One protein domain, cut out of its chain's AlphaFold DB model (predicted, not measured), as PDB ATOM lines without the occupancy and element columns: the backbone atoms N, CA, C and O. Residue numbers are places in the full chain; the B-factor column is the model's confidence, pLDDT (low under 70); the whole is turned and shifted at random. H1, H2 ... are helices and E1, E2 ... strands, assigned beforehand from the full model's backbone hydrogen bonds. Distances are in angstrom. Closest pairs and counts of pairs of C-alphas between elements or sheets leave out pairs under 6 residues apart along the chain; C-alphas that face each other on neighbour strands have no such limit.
ATOM      1  N   ILE A   4    -138.380 117.510  53.838       89.38
ATOM      2  CA  ILE A   4    -137.205 118.142  54.444       89.38
ATOM      3  C   ILE A   4    -136.133 117.085  54.699       89.38
ATOM      4  O   ILE A   4    -136.354 116.126  55.443       89.38
ATOM      5  N   PHE A   5    -134.959 117.291  54.105       89.69
ATOM      6  CA  PHE A   5    -133.759 116.494  54.328       89.69
ATOM      7  C   PHE A   5    -132.769 117.275  55.184       89.69
ATOM      8  O   PHE A   5    -132.310 118.344  54.780       89.69
ATOM      9  N   ILE A   6    -132.406 116.733  56.343       88.31
ATOM     10  CA  ILE A   6    -131.379 117.296  57.221       88.31
ATOM     11  C   ILE A   6    -130.087 116.525  56.960       88.31
ATOM     12  O   ILE A   6    -129.911 115.417  57.460       88.31
ATOM     13  N   LEU A   7    -129.197 117.088  56.138       86.88
ATOM     14  CA  LEU A   7    -128.040 116.360  55.624       86.88
ATOM     15  C   LEU A   7    -127.068 115.998  56.741       86.88
ATOM     16  O   LEU A   7    -126.469 116.874  57.368       86.88
ATOM     17  N   THR A   8    -126.852 114.702  56.941       86.81
ATOM     18  CA  THR A   8    -125.849 114.195  57.875       86.81
ATOM     19  C   THR A   8    -124.539 113.871  57.157       86.81
ATOM     20  O   THR A   8    -124.436 113.900  55.929       86.81
ATOM     21  N   LYS A   9    -123.481 113.569  57.920       86.44
ATOM     22  CA  LYS A   9    -122.178 113.215  57.338       86.44
ATOM     23  C   LYS A   9    -122.262 111.931  56.502       86.44
ATOM     24  O   LYS A   9    -122.868 110.938  56.913       86.44
ATOM     25  N   TYR A  10    -121.574 111.935  55.364       86.12
ATOM     26  CA  TYR A  10    -121.508 110.824  54.410       86.12
ATOM     27  C   TYR A  10    -120.370 109.855  54.758       86.12
ATOM     28  O   TYR A  10    -119.364 109.778  54.058       86.12
ATOM     29  N   ASN A  11    -120.520 109.127  55.866       81.62
ATOM     30  CA  ASN A  11    -119.457 108.264  56.397       81.62
ATOM     31  C   ASN A  11    -119.538 106.802  55.926       81.62
ATOM     32  O   ASN A  11    -118.636 106.018  56.228       81.62
ATOM     33  N   ASP A  12    -120.603 106.418  55.219       84.56
ATOM     34  CA  ASP A  12    -120.782 105.032  54.796       84.56
ATOM     35  C   ASP A  12    -119.881 104.678  53.604       84.56
ATOM     36  O   ASP A  12    -119.730 105.427  52.633       84.56
ATOM     37  N   LYS A  13    -119.284 103.488  53.671       86.31
ATOM     38  CA  LYS A  13    -118.479 102.919  52.591       86.31
ATOM     39  C   LYS A  13    -119.349 102.500  51.401       86.31
ATOM     40  O   LYS A  13    -118.825 102.508  50.285       86.31
ATOM     41  N   SER A  14    -120.630 102.176  51.611       88.19
ATOM     42  CA  SER A  14    -121.580 101.766  50.564       88.19
ATOM     43  C   SER A  14    -121.941 102.906  49.601       88.19
ATOM     44  O   SER A  14    -122.241 102.666  48.429       88.19
ATOM     45  N   PHE A  15    -121.827 104.164  50.039       91.25
ATOM     46  CA  PHE A  15    -122.260 105.324  49.256       91.25
ATOM     47  C   PHE A  15    -121.404 105.568  48.012       91.25
ATOM     48  O   PHE A  15    -121.917 105.939  46.956       91.25
ATOM     49  N   LYS A  16    -120.088 105.340  48.104       92.00
ATOM     50  CA  LYS A  16    -119.161 105.532  46.976       92.00
ATOM     51  C   LYS A  16    -119.506 104.610  45.795       92.00
ATOM     52  O   LYS A  16    -119.680 105.141  44.696       92.00
ATOM     53  N   PRO A  17    -119.655 103.281  45.982       92.00
ATOM     54  CA  PRO A  17    -120.160 102.384  44.944       92.00
ATOM     55  C   PRO A  17    -121.519 102.798  44.373       92.00
ATOM     56  O   PRO A  17    -121.668 102.822  43.152       92.00
ATOM     57  N   GLN A  18    -122.482 103.184  45.220       93.62
ATOM     58  CA  GLN A  18    -123.822 103.588  44.772       93.62
ATOM     59  C   GLN A  18    -123.773 104.817  43.849       93.62
ATOM     60  O   GLN A  18    -124.346 104.800  42.758       93.62
ATOM     61  N   VAL A  19    -123.019 105.856  44.228       93.25
ATOM     62  CA  VAL A  19    -122.825 107.049  43.386       93.25
ATOM     63  C   VAL A  19    -122.046 106.716  42.115       93.25
ATOM     64  O   VAL A  19    -122.407 107.187  41.038       93.25
ATOM     65  N   SER A  20    -121.008 105.881  42.206       94.00
ATOM     66  CA  SER A  20    -120.234 105.434  41.041       94.00
ATOM     67  C   SER A  20    -121.129 104.730  40.011       94.00
ATOM     68  O   SER A  20    -121.150 105.126  38.844       94.00
ATOM     69  N   LYS A  21    -121.965 103.781  40.460       93.12
ATOM     70  CA  LYS A  21    -122.935 103.052  39.622       93.12
ATOM     71  C   LYS A  21    -123.970 103.995  39.005       93.12
ATOM     72  O   LYS A  21    -124.314 103.841  37.837       93.12
ATOM     73  N   LYS A 122    -113.369 107.431  41.095       92.94
ATOM     74  CA  LYS A 122    -112.601 108.648  41.393       92.94
ATOM     75  C   LYS A 122    -113.503 109.876  41.506       92.94
ATOM     76  O   LYS A 122    -113.285 110.695  42.394       92.94
ATOM     77  N   ALA A 123    -114.503 109.999  40.632       91.94
ATOM     78  CA  ALA A 123    -115.472 111.090  40.675       91.94
ATOM     79  C   ALA A 123    -116.324 111.041  41.952       91.94
ATOM     80  O   ALA A 123    -116.463 112.062  42.615       91.94
ATOM     81  N   ALA A 124    -116.808 109.861  42.348       92.44
ATOM     82  CA  ALA A 124    -117.549 109.666  43.592       92.44
ATOM     83  C   ALA A 124    -116.685 109.985  44.826       92.44
ATOM     84  O   ALA A 124    -117.130 110.687  45.730       92.44
ATOM     85  N   ILE A 125    -115.423 109.540  44.854       91.56
ATOM     86  CA  ILE A 125    -114.482 109.882  45.935       91.56
ATOM     87  C   ILE A 125    -114.277 111.397  46.021       91.56
ATOM     88  O   ILE A 125    -114.345 111.956  47.115       91.56
ATOM     89  N   LYS A 126    -114.047 112.060  44.879       91.75
ATOM     90  CA  LYS A 126    -113.877 113.515  44.825       91.75
ATOM     91  C   LYS A 126    -115.129 114.230  45.332       91.75
ATOM     92  O   LYS A 126    -115.007 115.113  46.173       91.75
ATOM     93  N   LEU A 127    -116.307 113.803  44.882       90.50
ATOM     94  CA  LEU A 127    -117.586 114.348  45.314       90.50
ATOM     95  C   LEU A 127    -117.705 114.325  46.844       90.50
ATOM     96  O   LEU A 127    -117.886 115.367  47.463       90.50
ATOM     97  N   PHE A 128    -117.541 113.161  47.474       89.69
ATOM     98  CA  PHE A 128    -117.689 113.053  48.927       89.69
ATOM     99  C   PHE A 128    -116.620 113.833  49.704       89.69
ATOM    100  O   PHE A 128    -116.929 114.387  50.754       89.69
ATOM    101  N   SER A 129    -115.405 113.975  49.160       88.31
ATOM    102  CA  SER A 129    -114.380 114.845  49.759       88.31
ATOM    103  C   SER A 129    -114.753 116.335  49.747       88.31
ATOM    104  O   SER A 129    -114.233 117.114  50.545       88.31
ATOM    105  N   GLU A 130    -115.640 116.753  48.839       86.25
ATOM    106  CA  GLU A 130    -116.205 118.103  48.824       86.25
ATOM    107  C   GLU A 130    -117.350 118.224  49.837       86.25
ATOM    108  O   GLU A 130    -117.388 119.207  50.572       86.25
ATOM    109  N   TYR A 131    -118.207 117.201  49.968       83.19
ATOM    110  CA  TYR A 131    -119.268 117.159  50.988       83.19
ATOM    111  C   TYR A 131    -118.737 117.232  52.424       83.19
ATOM    112  O   TYR A 131    -119.369 117.866  53.261       83.19
ATOM    113  N   GLU A 132    -117.570 116.650  52.716       81.69
ATOM    114  CA  GLU A 132    -116.932 116.752  54.041       81.69
ATOM    115  C   GLU A 132    -116.627 118.200  54.466       81.69
ATOM    116  O   GLU A 132    -116.500 118.477  55.658       81.69
ATOM    117  N   LYS A 133    -116.515 119.127  53.505       80.44
ATOM    118  CA  LYS A 133    -116.206 120.544  53.748       80.44
ATOM    119  C   LYS A 133    -117.457 121.407  53.923       80.44
ATOM    120  O   LYS A 133    -117.338 122.559  54.333       80.44
ATOM    121  N   ILE A 134    -118.633 120.886  53.573       73.31
ATOM    122  CA  ILE A 134    -119.903 121.616  53.618       73.31
ATOM    123  C   ILE A 134    -120.497 121.465  55.032       73.31
ATOM    124  O   ILE A 134    -120.472 120.362  55.582       73.31
ATOM    125  N   PRO A 135    -121.008 122.545  55.657       70.56
ATOM    126  CA  PRO A 135    -121.673 122.450  56.956       70.56
ATOM    127  C   PRO A 135    -122.935 121.574  56.891       70.56
ATOM    128  O   PRO A 135    -123.405 121.200  55.819       70.56
ATOM    129  N   MET A 136    -123.509 121.258  58.053       70.56
ATOM    130  CA  MET A 136    -124.806 120.582  58.125       70.56
ATOM    131  C   MET A 136    -125.876 121.479  57.491       70.56
ATOM    132  O   MET A 136    -126.014 122.645  57.858       70.56
ATOM    133  N   VAL A 137    -126.582 120.948  56.498       79.31
ATOM    134  CA  VAL A 137    -127.397 121.714  55.549       79.31
ATOM    135  C   VAL A 137    -128.773 121.074  55.432       79.31
ATOM    136  O   VAL A 137    -128.886 119.852  55.457       79.31
ATOM    137  N   THR A 138    -129.807 121.896  55.263       83.75
ATOM    138  CA  THR A 138    -131.171 121.423  55.011       83.75
ATOM    139  C   THR A 138    -131.514 121.560  53.531       83.75
ATOM    140  O   THR A 138    -131.267 122.607  52.928       83.75
ATOM    141  N   VAL A 139    -132.082 120.511  52.944       86.44
ATOM    142  CA  VAL A 139    -132.626 120.518  51.583       86.44
ATOM    143  C   VAL A 139    -134.133 120.344  51.662       86.44
ATOM    144  O   VAL A 139    -134.612 119.370  52.240       86.44
ATOM    145  N   THR A 140    -134.873 121.265  51.053       87.69
ATOM    146  CA  THR A 140    -136.335 121.283  51.122       87.69
ATOM    147  C   THR A 140    -136.933 121.120  49.734       87.69
ATOM    148  O   THR A 140    -136.659 121.898  48.820       87.69
ATOM    149  N   PHE A 141    -137.790 120.119  49.576       89.00
ATOM    150  CA  PHE A 141    -138.602 119.912  48.386       89.00
ATOM    151  C   PHE A 141    -140.001 120.446  48.658       89.00
ATOM    152  O   PHE A 141    -140.744 119.892  49.466       89.00
ATOM    153  N   THR A 142    -140.355 121.521  47.968       86.88
ATOM    154  CA  THR A 142    -141.709 122.085  47.982       86.88
ATOM    155  C   THR A 142    -142.458 121.664  46.722       86.88
ATOM    156  O   THR A 142    -141.869 121.104  45.805       86.88
ATOM    157  N   ASN A 143    -143.754 121.958  46.622       83.31
ATOM    158  CA  ASN A 143    -144.524 121.608  45.424       83.31
ATOM    159  C   ASN A 143    -143.963 122.225  44.126       83.31
ATOM    160  O   ASN A 143    -144.106 121.607  43.071       83.31
ATOM    161  N   ASP A 144    -143.330 123.396  44.194       81.69
ATOM    162  CA  ASP A 144    -142.941 124.152  42.996       81.69
ATOM    163  C   ASP A 144    -141.440 124.088  42.708       81.69
ATOM    164  O   ASP A 144    -141.017 124.169  41.554       81.69
ATOM    165  N   LYS A 145    -140.623 123.932  43.755       85.62
ATOM    166  CA  LYS A 145    -139.167 124.040  43.667       85.62
ATOM    167  C   LYS A 145    -138.442 123.182  44.694       85.62
ATOM    168  O   LYS A 145    -138.947 122.923  45.790       85.62
ATOM    169  N   VAL A 146    -137.203 122.842  44.363       86.75
ATOM    170  CA  VAL A 146    -136.224 122.288  45.301       86.75
ATOM    171  C   VAL A 146    -135.329 123.424  45.780       86.75
ATOM    172  O   VAL A 146    -134.743 124.146  44.975       86.75
ATOM    173  N   GLN A 147    -135.232 123.607  47.091       84.81
ATOM    174  CA  GLN A 147    -134.360 124.597  47.708       84.81
ATOM    175  C   GLN A 147    -133.157 123.897  48.333       84.81
ATOM    176  O   GLN A 147    -133.292 123.101  49.264       84.81
ATOM    177  N   LEU A 148    -131.976 124.202  47.797       79.81
ATOM    178  CA  LEU A 148    -130.688 123.845  48.383       79.81
ATOM    179  C   LEU A 148    -130.147 125.036  49.187       79.81
ATOM    180  O   LEU A 148    -130.519 126.190  48.953       79.81
ATOM    181  N   VAL A 149    -129.221 124.777  50.115       69.50
ATOM    182  CA  VAL A 149    -128.577 125.856  50.881       69.50
ATOM    183  C   VAL A 149    -127.834 126.835  49.970       69.50
ATOM    184  O   VAL A 149    -127.183 126.448  49.000       69.50
ATOM    185  N   GLY A 150    -127.943 128.124  50.313       59.41
ATOM    186  CA  GLY A 150    -127.355 129.241  49.570       59.41
ATOM    187  C   GLY A 150    -128.311 129.925  48.589       59.41
ATOM    188  O   GLY A 150    -127.848 130.480  47.599       59.41
ATOM    189  N   ASN A 151    -129.630 129.872  48.832       62.69
ATOM    190  CA  ASN A 151    -130.685 130.394  47.943       62.69
ATOM    191  C   ASN A 151    -130.717 129.754  46.546       62.69
ATOM    192  O   ASN A 151    -131.392 130.260  45.646       62.69
ATOM    193  N   VAL A 152    -130.026 128.626  46.355       72.56
ATOM    194  CA  VAL A 152    -130.063 127.891  45.093       72.56
ATOM    195  C   VAL A 152    -131.413 127.199  45.004       72.56
ATOM    196  O   VAL A 152    -131.679 126.189  45.655       72.56
ATOM    197  N   THR A 153    -132.280 127.804  44.207       83.12
ATOM    198  CA  THR A 153    -133.600 127.287  43.890       83.12
ATOM    199  C   THR A 153    -133.516 126.563  42.558       83.12
ATOM    200  O   THR A 153    -133.035 127.138  41.588       83.12
ATOM    201  N   ILE A 154    -133.972 125.317  42.523       85.50
ATOM    202  CA  ILE A 154    -134.005 124.485  41.324       85.50
ATOM    203  C   ILE A 154    -135.470 124.256  40.972       85.50
ATOM    204  O   ILE A 154    -136.232 123.719  41.783       85.50
ATOM    205  N   GLY A 155    -135.872 124.670  39.772       87.00
ATOM    206  CA  GLY A 155    -137.169 124.286  39.222       87.00
ATOM    207  C   GLY A 155    -137.182 122.805  38.842       87.00
ATOM    208  O   GLY A 155    -136.180 122.273  38.369       87.00
ATOM    209  N   TYR A 156    -138.323 122.126  38.991       86.38
ATOM    210  CA  TYR A 156    -138.435 120.714  38.593       86.38
ATOM    211  C   TYR A 156    -138.138 120.471  37.105       86.38
ATOM    212  O   TYR A 156    -137.696 119.385  36.753       86.38
ATOM    213  N   SER A 157    -138.318 121.480  36.250       85.88
ATOM    214  CA  SER A 157    -137.968 121.438  34.824       85.88
ATOM    215  C   SER A 157    -136.463 121.484  34.538       85.88
ATOM    216  O   SER A 157    -136.049 121.185  33.425       85.88
ATOM    217  N   GLU A 158    -135.639 121.911  35.499       88.25
ATOM    218  CA  GLU A 158    -134.175 121.917  35.357       88.25
ATOM    219  C   GLU A 158    -133.554 120.568  35.725       88.25
ATOM    220  O   GLU A 158    -132.390 120.301  35.418       88.25
ATOM    221  N   ILE A 159    -134.314 119.734  36.432       89.75
ATOM    222  CA  ILE A 159    -133.873 118.412  36.837       89.75
ATOM    223  C   ILE A 159    -133.801 117.548  35.583       89.75
ATOM    224  O   ILE A 159    -134.767 117.420  34.843       89.75
ATOM    225  N   GLU A 160    -132.649 116.933  35.344       89.75
ATOM    226  CA  GLU A 160    -132.488 116.004  34.229       89.75
ATOM    227  C   GLU A 160    -132.959 114.613  34.661       89.75
ATOM    228  O   GLU A 160    -133.810 113.995  34.017       89.75
ATOM    229  N   LYS A 161    -132.379 114.103  35.758       91.25
ATOM    230  CA  LYS A 161    -132.623 112.745  36.256       91.25
ATOM    231  C   LYS A 161    -132.513 112.659  37.770       91.25
ATOM    232  O   LYS A 161    -131.680 113.332  38.382       91.25
ATOM    233  N   ILE A 162    -133.294 111.749  38.347       93.44
ATOM    234  CA  ILE A 162    -133.175 111.311  39.739       93.44
ATOM    235  C   ILE A 162    -132.883 109.813  39.750       93.44
ATOM    236  O   ILE A 162    -133.680 109.013  39.261       93.44
ATOM    237  N   PHE A 163    -131.748 109.422  40.324       93.56
ATOM    238  CA  PHE A 163    -131.446 108.021  40.587       93.56
ATOM    239  C   PHE A 163    -131.834 107.664  42.015       93.56
ATOM    240  O   PHE A 163    -131.495 108.381  42.957       93.56
ATOM    241  N   ILE A 164    -132.523 106.540  42.163       93.81
ATOM    242  CA  ILE A 164    -132.897 105.970  43.453       93.81
ATOM    243  C   ILE A 164    -132.024 104.734  43.649       93.81
ATOM    244  O   ILE A 164    -132.130 103.774  42.884       93.81
ATOM    245  N   THR A 165    -131.131 104.778  44.634       92.31
ATOM    246  CA  THR A 165    -130.296 103.636  45.032       92.31
ATOM    247  C   THR A 165    -130.834 103.029  46.327       92.31
ATOM    248  O   THR A 165    -131.929 103.386  46.770       92.31
ATOM    249  N   GLU A 166    -130.102 102.100  46.941       90.00
ATOM    250  CA  GLU A 166    -130.489 101.494  48.218       90.00
ATOM    251  C   GLU A 166    -130.605 102.540  49.334       90.00
ATOM    252  O   GLU A 166    -131.668 102.650  49.944       90.00
ATOM    253  N   ASP A 167    -129.593 103.397  49.495       91.31
ATOM    254  CA  ASP A 167    -129.520 104.360  50.604       91.31
ATOM    255  C   ASP A 167    -129.676 105.824  50.181       91.31
ATOM    256  O   ASP A 167    -129.841 106.701  51.035       91.31
ATOM    257  N   LEU A 168    -129.594 106.119  48.879       93.31
ATOM    258  CA  LEU A 168    -129.427 107.482  48.377       93.31
ATOM    259  C   LEU A 168    -130.476 107.851  47.324       93.31
ATOM    260  O   LEU A 168    -130.901 107.039  46.498       93.31
ATOM    261  N   PHE A 169    -130.828 109.131  47.317       93.19
ATOM    262  CA  PHE A 169    -131.407 109.820  46.175       93.19
ATOM    263  C   PHE A 169    -130.323 110.679  45.530       93.19
ATOM    264  O   PHE A 169    -129.694 111.505  46.192       93.19
ATOM    265  N   ILE A 170    -130.086 110.482  44.237       93.38
ATOM    266  CA  ILE A 170    -129.058 111.203  43.489       93.38
ATOM    267  C   ILE A 170    -129.747 112.058  42.436       93.38
ATOM    268  O   ILE A 170    -130.266 111.554  41.441       93.38
ATOM    269  N   LEU A 171    -129.738 113.362  42.666       92.12
ATOM    270  CA  LEU A 171    -130.332 114.371  41.807       92.12
ATOM    271  C   LEU A 171    -129.279 114.926  40.849       92.12
ATOM    272  O   LEU A 171    -128.186 115.290  41.283       92.12
ATOM    273  N   ILE A 172    -129.614 115.041  39.565       90.88
ATOM    274  CA  ILE A 172    -128.735 115.619  38.547       90.88
ATOM    275  C   ILE A 172    -129.477 116.712  37.782       90.88
ATOM    276  O   ILE A 172    -130.562 116.477  37.255       90.88
ATOM    277  N   TRP A 173    -128.873 117.897  37.712       90.31
ATOM    278  CA  TRP A 173    -129.399 119.071  37.007       90.31
ATOM    279  C   TRP A 173    -128.232 119.914  36.498       90.31
ATOM    280  O   TRP A 173    -127.243 120.064  37.214       90.31
ATOM    281  N   ASN A 174    -128.303 120.481  35.293       85.12
ATOM    282  CA  ASN A 174    -127.301 121.427  34.773       85.12
ATOM    283  C   ASN A 174    -125.832 120.987  34.994       85.12
ATOM    284  O   ASN A 174    -124.980 121.788  35.391       85.12
ATOM    285  N   LYS A 175    -125.524 119.699  34.769       82.81
ATOM    286  CA  LYS A 175    -124.200 119.072  35.029       82.81
ATOM    287  C   LYS A 175    -123.728 119.086  36.497       82.81
ATOM    288  O   LYS A 175    -122.558 118.808  36.766       82.81
ATOM    289  N   ARG A 176    -124.609 119.390  37.444       85.81
ATOM    290  CA  ARG A 176    -124.404 119.300  38.893       85.81
ATOM    291  C   ARG A 176    -125.084 118.055  39.441       85.81
ATOM    292  O   ARG A 176    -125.988 117.500  38.821       85.81
ATOM    293  N   ILE A 177    -124.617 117.621  40.602       88.75
ATOM    294  CA  ILE A 177    -125.101 116.427  41.283       88.75
ATOM    295  C   ILE A 177    -125.297 116.735  42.768       88.75
ATOM    296  O   ILE A 177    -124.415 117.304  43.414       88.75
ATOM    297  N   ALA A 178    -126.446 116.339  43.304       89.69
ATOM    298  CA  ALA A 178    -126.735 116.340  44.729       89.69
ATOM    299  C   ALA A 178    -127.018 114.912  45.163       89.69
ATOM    300  O   ALA A 178    -127.767 114.190  44.508       89.69
ATOM    301  N   VAL A 179    -126.401 114.514  46.263       91.31
ATOM    302  CA  VAL A 179    -126.635 113.224  46.900       91.31
ATOM    303  C   VAL A 179    -127.399 113.515  48.178       91.31
ATOM    304  O   VAL A 179    -127.002 114.401  48.926       91.31
ATOM    305  N   LEU A 180    -128.502 112.811  48.399       91.44
ATOM    306  CA  LEU A 180    -129.345 112.932  49.582       91.44
ATOM    307  C   LEU A 180    -129.485 111.544  50.194       91.44
ATOM    308  O   LEU A 180    -129.788 110.588  49.479       91.44
ATOM    309  N   GLN A 181    -129.267 111.411  51.499       91.56
ATOM    310  CA  GLN A 181    -129.448 110.125  52.167       91.56
ATOM    311  C   GLN A 181    -130.930 109.920  52.476       91.56
ATOM    312  O   GLN A 181    -131.611 110.839  52.928       91.56
ATOM    313  N   LYS A 182    -131.437 108.702  52.291       92.00
ATOM    314  CA  LYS A 182    -132.824 108.367  52.646       92.00
ATOM    315  C   LYS A 182    -133.100 108.573  54.132       92.00
ATOM    316  O   LYS A 182    -134.161 109.065  54.490       92.00
ATOM    317  N   LYS A 183    -132.117 108.258  54.979       89.50
ATOM    318  CA  LYS A 183    -132.198 108.430  56.437       89.50
ATOM    319  C   LYS A 183    -132.277 109.896  56.885       89.50
ATOM    320  O   LYS A 183    -132.658 110.153  58.018       89.50
ATOM    321  N   ASP A 184    -131.884 110.832  56.020       89.44
ATOM    322  CA  ASP A 184    -131.877 112.264  56.335       89.44
ATOM    323  C   ASP A 184    -133.277 112.887  56.159       89.44
ATOM    324  O   ASP A 184    -133.496 114.041  56.530       89.44
ATOM    325  N   LEU A 185    -134.239 112.132  55.611       90.50
ATOM    326  CA  LEU A 185    -135.622 112.565  55.448       90.50
ATOM    327  C   LEU A 185    -136.323 112.630  56.814       90.50
ATOM    328  O   LEU A 185    -136.555 111.609  57.455       90.50
ATOM    329  N   SER A 186    -136.655 113.843  57.257       83.75
ATOM    330  CA  SER A 186    -137.171 114.096  58.613       83.75
ATOM    331  C   SER A 186    -138.688 114.300  58.676       83.75
ATOM    332  O   SER A 186    -139.279 114.181  59.744       83.75
ATOM    333  N   SER A 187    -139.324 114.645  57.556       70.94
ATOM    334  CA  SER A 187    -140.728 115.075  57.525       70.94
ATOM    335  C   SER A 187    -141.731 113.944  57.260       70.94
ATOM    336  O   SER A 187    -142.806 113.942  57.848       70.94
ATOM    337  N   TYR A 188    -141.400 113.016  56.356       75.12
ATOM    338  CA  TYR A 188    -142.331 112.054  55.745       75.12
ATOM    339  C   TYR A 188    -141.632 110.719  55.453       75.12
ATOM    340  O   TYR A 188    -140.409 110.629  55.563       75.12
ATOM    341  N   ASN A 189    -142.381 109.682  55.061       87.38
ATOM    342  CA  ASN A 189    -141.778 108.392  54.715       87.38
ATOM    343  C   ASN A 189    -141.067 108.450  53.347       87.38
ATOM    344  O   ASN A 189    -141.441 109.203  52.443       87.38
ATOM    345  N   VAL A 190    -140.062 107.595  53.163       88.12
ATOM    346  CA  VAL A 190    -139.328 107.423  51.901       88.12
ATOM    347  C   VAL A 190    -140.285 107.064  50.757       88.12
ATOM    348  O   VAL A 190    -140.136 107.577  49.653       88.12
ATOM    349  N   GLU A 191    -141.295 106.232  51.013       89.62
ATOM    350  CA  GLU A 191    -142.303 105.823  50.022       89.62
ATOM    351  C   GLU A 191    -143.187 106.987  49.555       89.62
ATOM    352  O   GLU A 191    -143.503 107.105  48.368       89.62
ATOM    353  N   GLU A 192    -143.548 107.885  50.472       89.56
ATOM    354  CA  GLU A 192    -144.315 109.092  50.156       89.56
ATOM    355  C   GLU A 192    -143.475 110.054  49.320       89.56
ATOM    356  O   GLU A 192    -143.968 110.617  48.341       89.56
ATOM    357  N   PHE A 193    -142.183 110.186  49.642       90.38
ATOM    358  CA  PHE A 193    -141.260 110.967  48.827       90.38
ATOM    359  C   PHE A 193    -141.101 110.369  47.425       90.38
ATOM    360  O   PHE A 193    -141.171 111.109  46.446       90.38
ATOM    361  N   ILE A 194    -140.957 109.043  47.305       90.31
ATOM    362  CA  ILE A 194    -140.896 108.343  46.011       90.31
ATOM    363  C   ILE A 194    -142.181 108.580  45.208       90.31
ATOM    364  O   ILE A 194    -142.122 108.872  44.013       90.31
ATOM    365  N   SER A 195    -143.341 108.511  45.858       90.44
ATOM    366  CA  SER A 195    -144.633 108.782  45.223       90.44
ATOM    367  C   SER A 195    -144.724 110.233  44.743       90.44
ATOM    368  O   SER A 195    -145.137 110.487  43.612       90.44
ATOM    369  N   PHE A 196    -144.257 111.185  45.554       89.88
ATOM    370  CA  PHE A 196    -144.209 112.603  45.211       89.88
ATOM    371  C   PHE A 196    -143.309 112.887  44.002       89.88
ATOM    372  O   PHE A 196    -143.748 113.544  43.056       89.88
ATOM    373  N   ILE A 197    -142.075 112.371  43.985       90.00
ATOM    374  CA  ILE A 197    -141.171 112.567  42.841       90.00
ATOM    375  C   ILE A 197    -141.692 111.860  41.588       90.00
ATOM    376  O   ILE A 197    -141.559 112.413  40.504       90.00
ATOM    377  N   THR A 198    -142.339 110.698  41.721       89.50
ATOM    378  CA  THR A 198    -142.937 109.958  40.592       89.50
ATOM    379  C   THR A 198    -144.142 110.685  40.009       89.50
ATOM    380  O   THR A 198    -144.334 110.731  38.798       89.50
ATOM    381  N   TYR A 199    -144.949 111.317  40.855       88.69
ATOM    382  CA  TYR A 199    -146.007 112.197  40.383       88.69
ATOM    383  C   TYR A 199    -145.421 113.406  39.635       88.69
ATOM    384  O   TYR A 199    -145.859 113.727  38.534       88.69
ATOM    385  N   LYS A 200    -144.379 114.037  40.192       85.88
ATOM    386  CA  LYS A 200    -143.726 115.219  39.605       85.88
ATOM    387  C   LYS A 200    -142.910 114.930  38.348       85.88
ATOM    388  O   LYS A 200    -142.740 115.834  37.540       85.88
ATOM    389  N   SER A 201    -142.415 113.711  38.166       87.25
ATOM    390  CA  SER A 201    -141.576 113.357  37.020       87.25
ATOM    391  C   SER A 201    -142.327 113.366  35.693       87.25
ATOM    392  O   SER A 201    -141.674 113.457  34.656       87.25
ATOM    393  N   HIS A 202    -143.668 113.310  35.707       81.06
ATOM    394  CA  HIS A 202    -144.511 113.293  34.511       81.06
ATOM    395  C   HIS A 202    -144.125 114.430  33.547       81.06
ATOM    396  O   HIS A 202    -144.504 115.584  33.730       81.06
ATOM    397  N   ASN A 203    -143.363 114.069  32.510       72.81
ATOM    398  CA  ASN A 203    -142.790 114.933  31.471       72.81
ATOM    399  C   ASN A 203    -141.727 115.960  31.915       72.81
ATOM    400  O   ASN A 203    -141.325 116.774  31.086       72.81
ATOM    401  N   LEU A 204    -141.252 115.937  33.166       80.56
ATOM    402  CA  LEU A 204    -140.250 116.898  33.657       80.56
ATOM    403  C   LEU A 204    -138.843 116.307  33.773       80.56
ATOM    404  O   LEU A 204    -137.884 116.967  33.392       80.56
ATOM    405  N   PHE A 205    -138.708 115.082  34.282       85.00
ATOM    406  CA  PHE A 205    -137.409 114.437  34.493       85.00
ATOM    407  C   PHE A 205    -137.544 112.914  34.542       85.00
ATOM    408  O   PHE A 205    -138.620 112.382  34.804       85.00
ATOM    409  N   GLU A 206    -136.446 112.188  34.330       87.19
ATOM    410  CA  GLU A 206    -136.461 110.721  34.399       87.19
ATOM    411  C   GLU A 206    -136.103 110.211  35.800       87.19
ATOM    412  O   GLU A 206    -135.129 110.657  36.412       87.19
ATOM    413  N   ILE A 207    -136.849 109.216  36.285       90.19
ATOM    414  CA  ILE A 207    -136.517 108.478  37.510       90.19
ATOM    415  C   ILE A 207    -135.920 107.130  37.126       90.19
ATOM    416  O   ILE A 207    -136.502 106.383  36.340       90.19
ATOM    417  N   VAL A 208    -134.764 106.804  37.701       90.38
ATOM    418  CA  VAL A 208    -134.059 105.549  37.435       90.38
ATOM    419  C   VAL A 208    -133.780 104.826  38.747       90.38
ATOM    420  O   VAL A 208    -132.992 105.287  39.570       90.38
ATOM    421  N   ASN A 209    -134.389 103.654  38.913       90.00
ATOM    422  CA  ASN A 209    -134.098 102.766  40.034       90.00
ATOM    423  C   ASN A 209    -132.830 101.962  39.740       90.00
ATOM    424  O   ASN A 209    -132.739 101.275  38.720       90.00
ATOM    425  N   ILE A 210    -131.850 102.048  40.634       83.88
ATOM    426  CA  ILE A 210    -130.634 101.242  40.595       83.88
ATOM    427  C   ILE A 210    -130.717 100.253  41.751       83.88
ATOM    428  O   ILE A 210    -130.283 100.542  42.863       83.88
TER     429      ILE A 210
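Overview. This is residues 4 to 21 and 122 to 210 of the 212 residues of the protein "YcxB domain-containing protein" of Lachnospiraceae bacterium (UniProt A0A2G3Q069). Two small four-stranded sheets, E1 to E4 and E7 E6 E5 E8, stand partly face to face with their strands crossed; the tight turn from E4 to E5 joins them, and E1 comes close to E7. H1 packs on E6 of the second sheet, H2 packs on H1 near edge strand E7, and H3 grazes the same sheet near E8. The printed part has 107 residues, with three named helices and eight named strands in the order E1 H1 H2 E2 E3 E4 E5 E6 E7 H3 E8, class mixed; the first sheet is antiparallel, the second mixed. It is compact and rounded, with a radius of gyration of the C-alphas of 13.1 A and spans of 32 by 28 by 28 A.

Along the chain. Find C-alpha 4 at (-137.205, 118.142, 54.444), where E1, residues 4 to 6, begins. H1 is residues 15 to 21; beyond the cut, H2, residues 122 to 131, begins at C-alpha 122 (-112.601, 108.648, 41.393) and runs 14.5 A. Next come E2, residues 138 to 141, E3, 145 to 148, and E4, 152 to 155. The longest strands follow: E5, residues 159 to 164, 14.1 A; E6, 168 to 173, 16.2 A; E7, 176 to 181, 16.9 A. H3, residues 190 to 200, runs 15.2 A, and E8, residues 206 to 209, ends at (-134.098, 102.766, 40.034).

Arrangement. Begin at E1, antiparallel to E2, with N 5 and O 139 2.8 A apart. E2, E3 and E4 form a meander, each strand the antiparallel neighbour of the one before; look for N 140 and O 147 at 3.0 A, and N 146 and O 154 at 2.9 A. E5, E6 and E7 form another, with N 163 and O 170 at 2.8 A, and N 171 and O 178 at 2.8 A. E8 is parallel to E5, with N 162 and O 206 at 2.9 A. E7, H3 and E8 make a split strand-helix-strand unit, two strands running the same way with E6 and E5 between them; its crossover is right-handed. The closest C-alphas of E1 and E7, Phe 5 and Leu 180, are 7.4 A apart. H1 lies over E6 at a height over the sheet of 9.7 A, slantwise at 48 degrees on the local plane. H1 and H2 touch, closest at C-alphas Lys 16 and Ala 124, 5.6 A, at a steep tilt of 40 degrees, opposite ways. H2 and H3 only graze this sheet, with residues 127 to 131 and 194 to 198. In all three helices every O i to N i+4 pair is within hydrogen-bond range.

Size, cuts and confidence. The C-alphas farthest apart, Lys 133 and Asn 203, are 35.1 A from each other. Residues 22 to 121 are not printed, and C-alphas 21 and 122 stand 11.9 A apart across this cut. Of the links printed whole, none is long. Mean pLDDT of the printed part is 86.6; residues 149 to 151 are under 70.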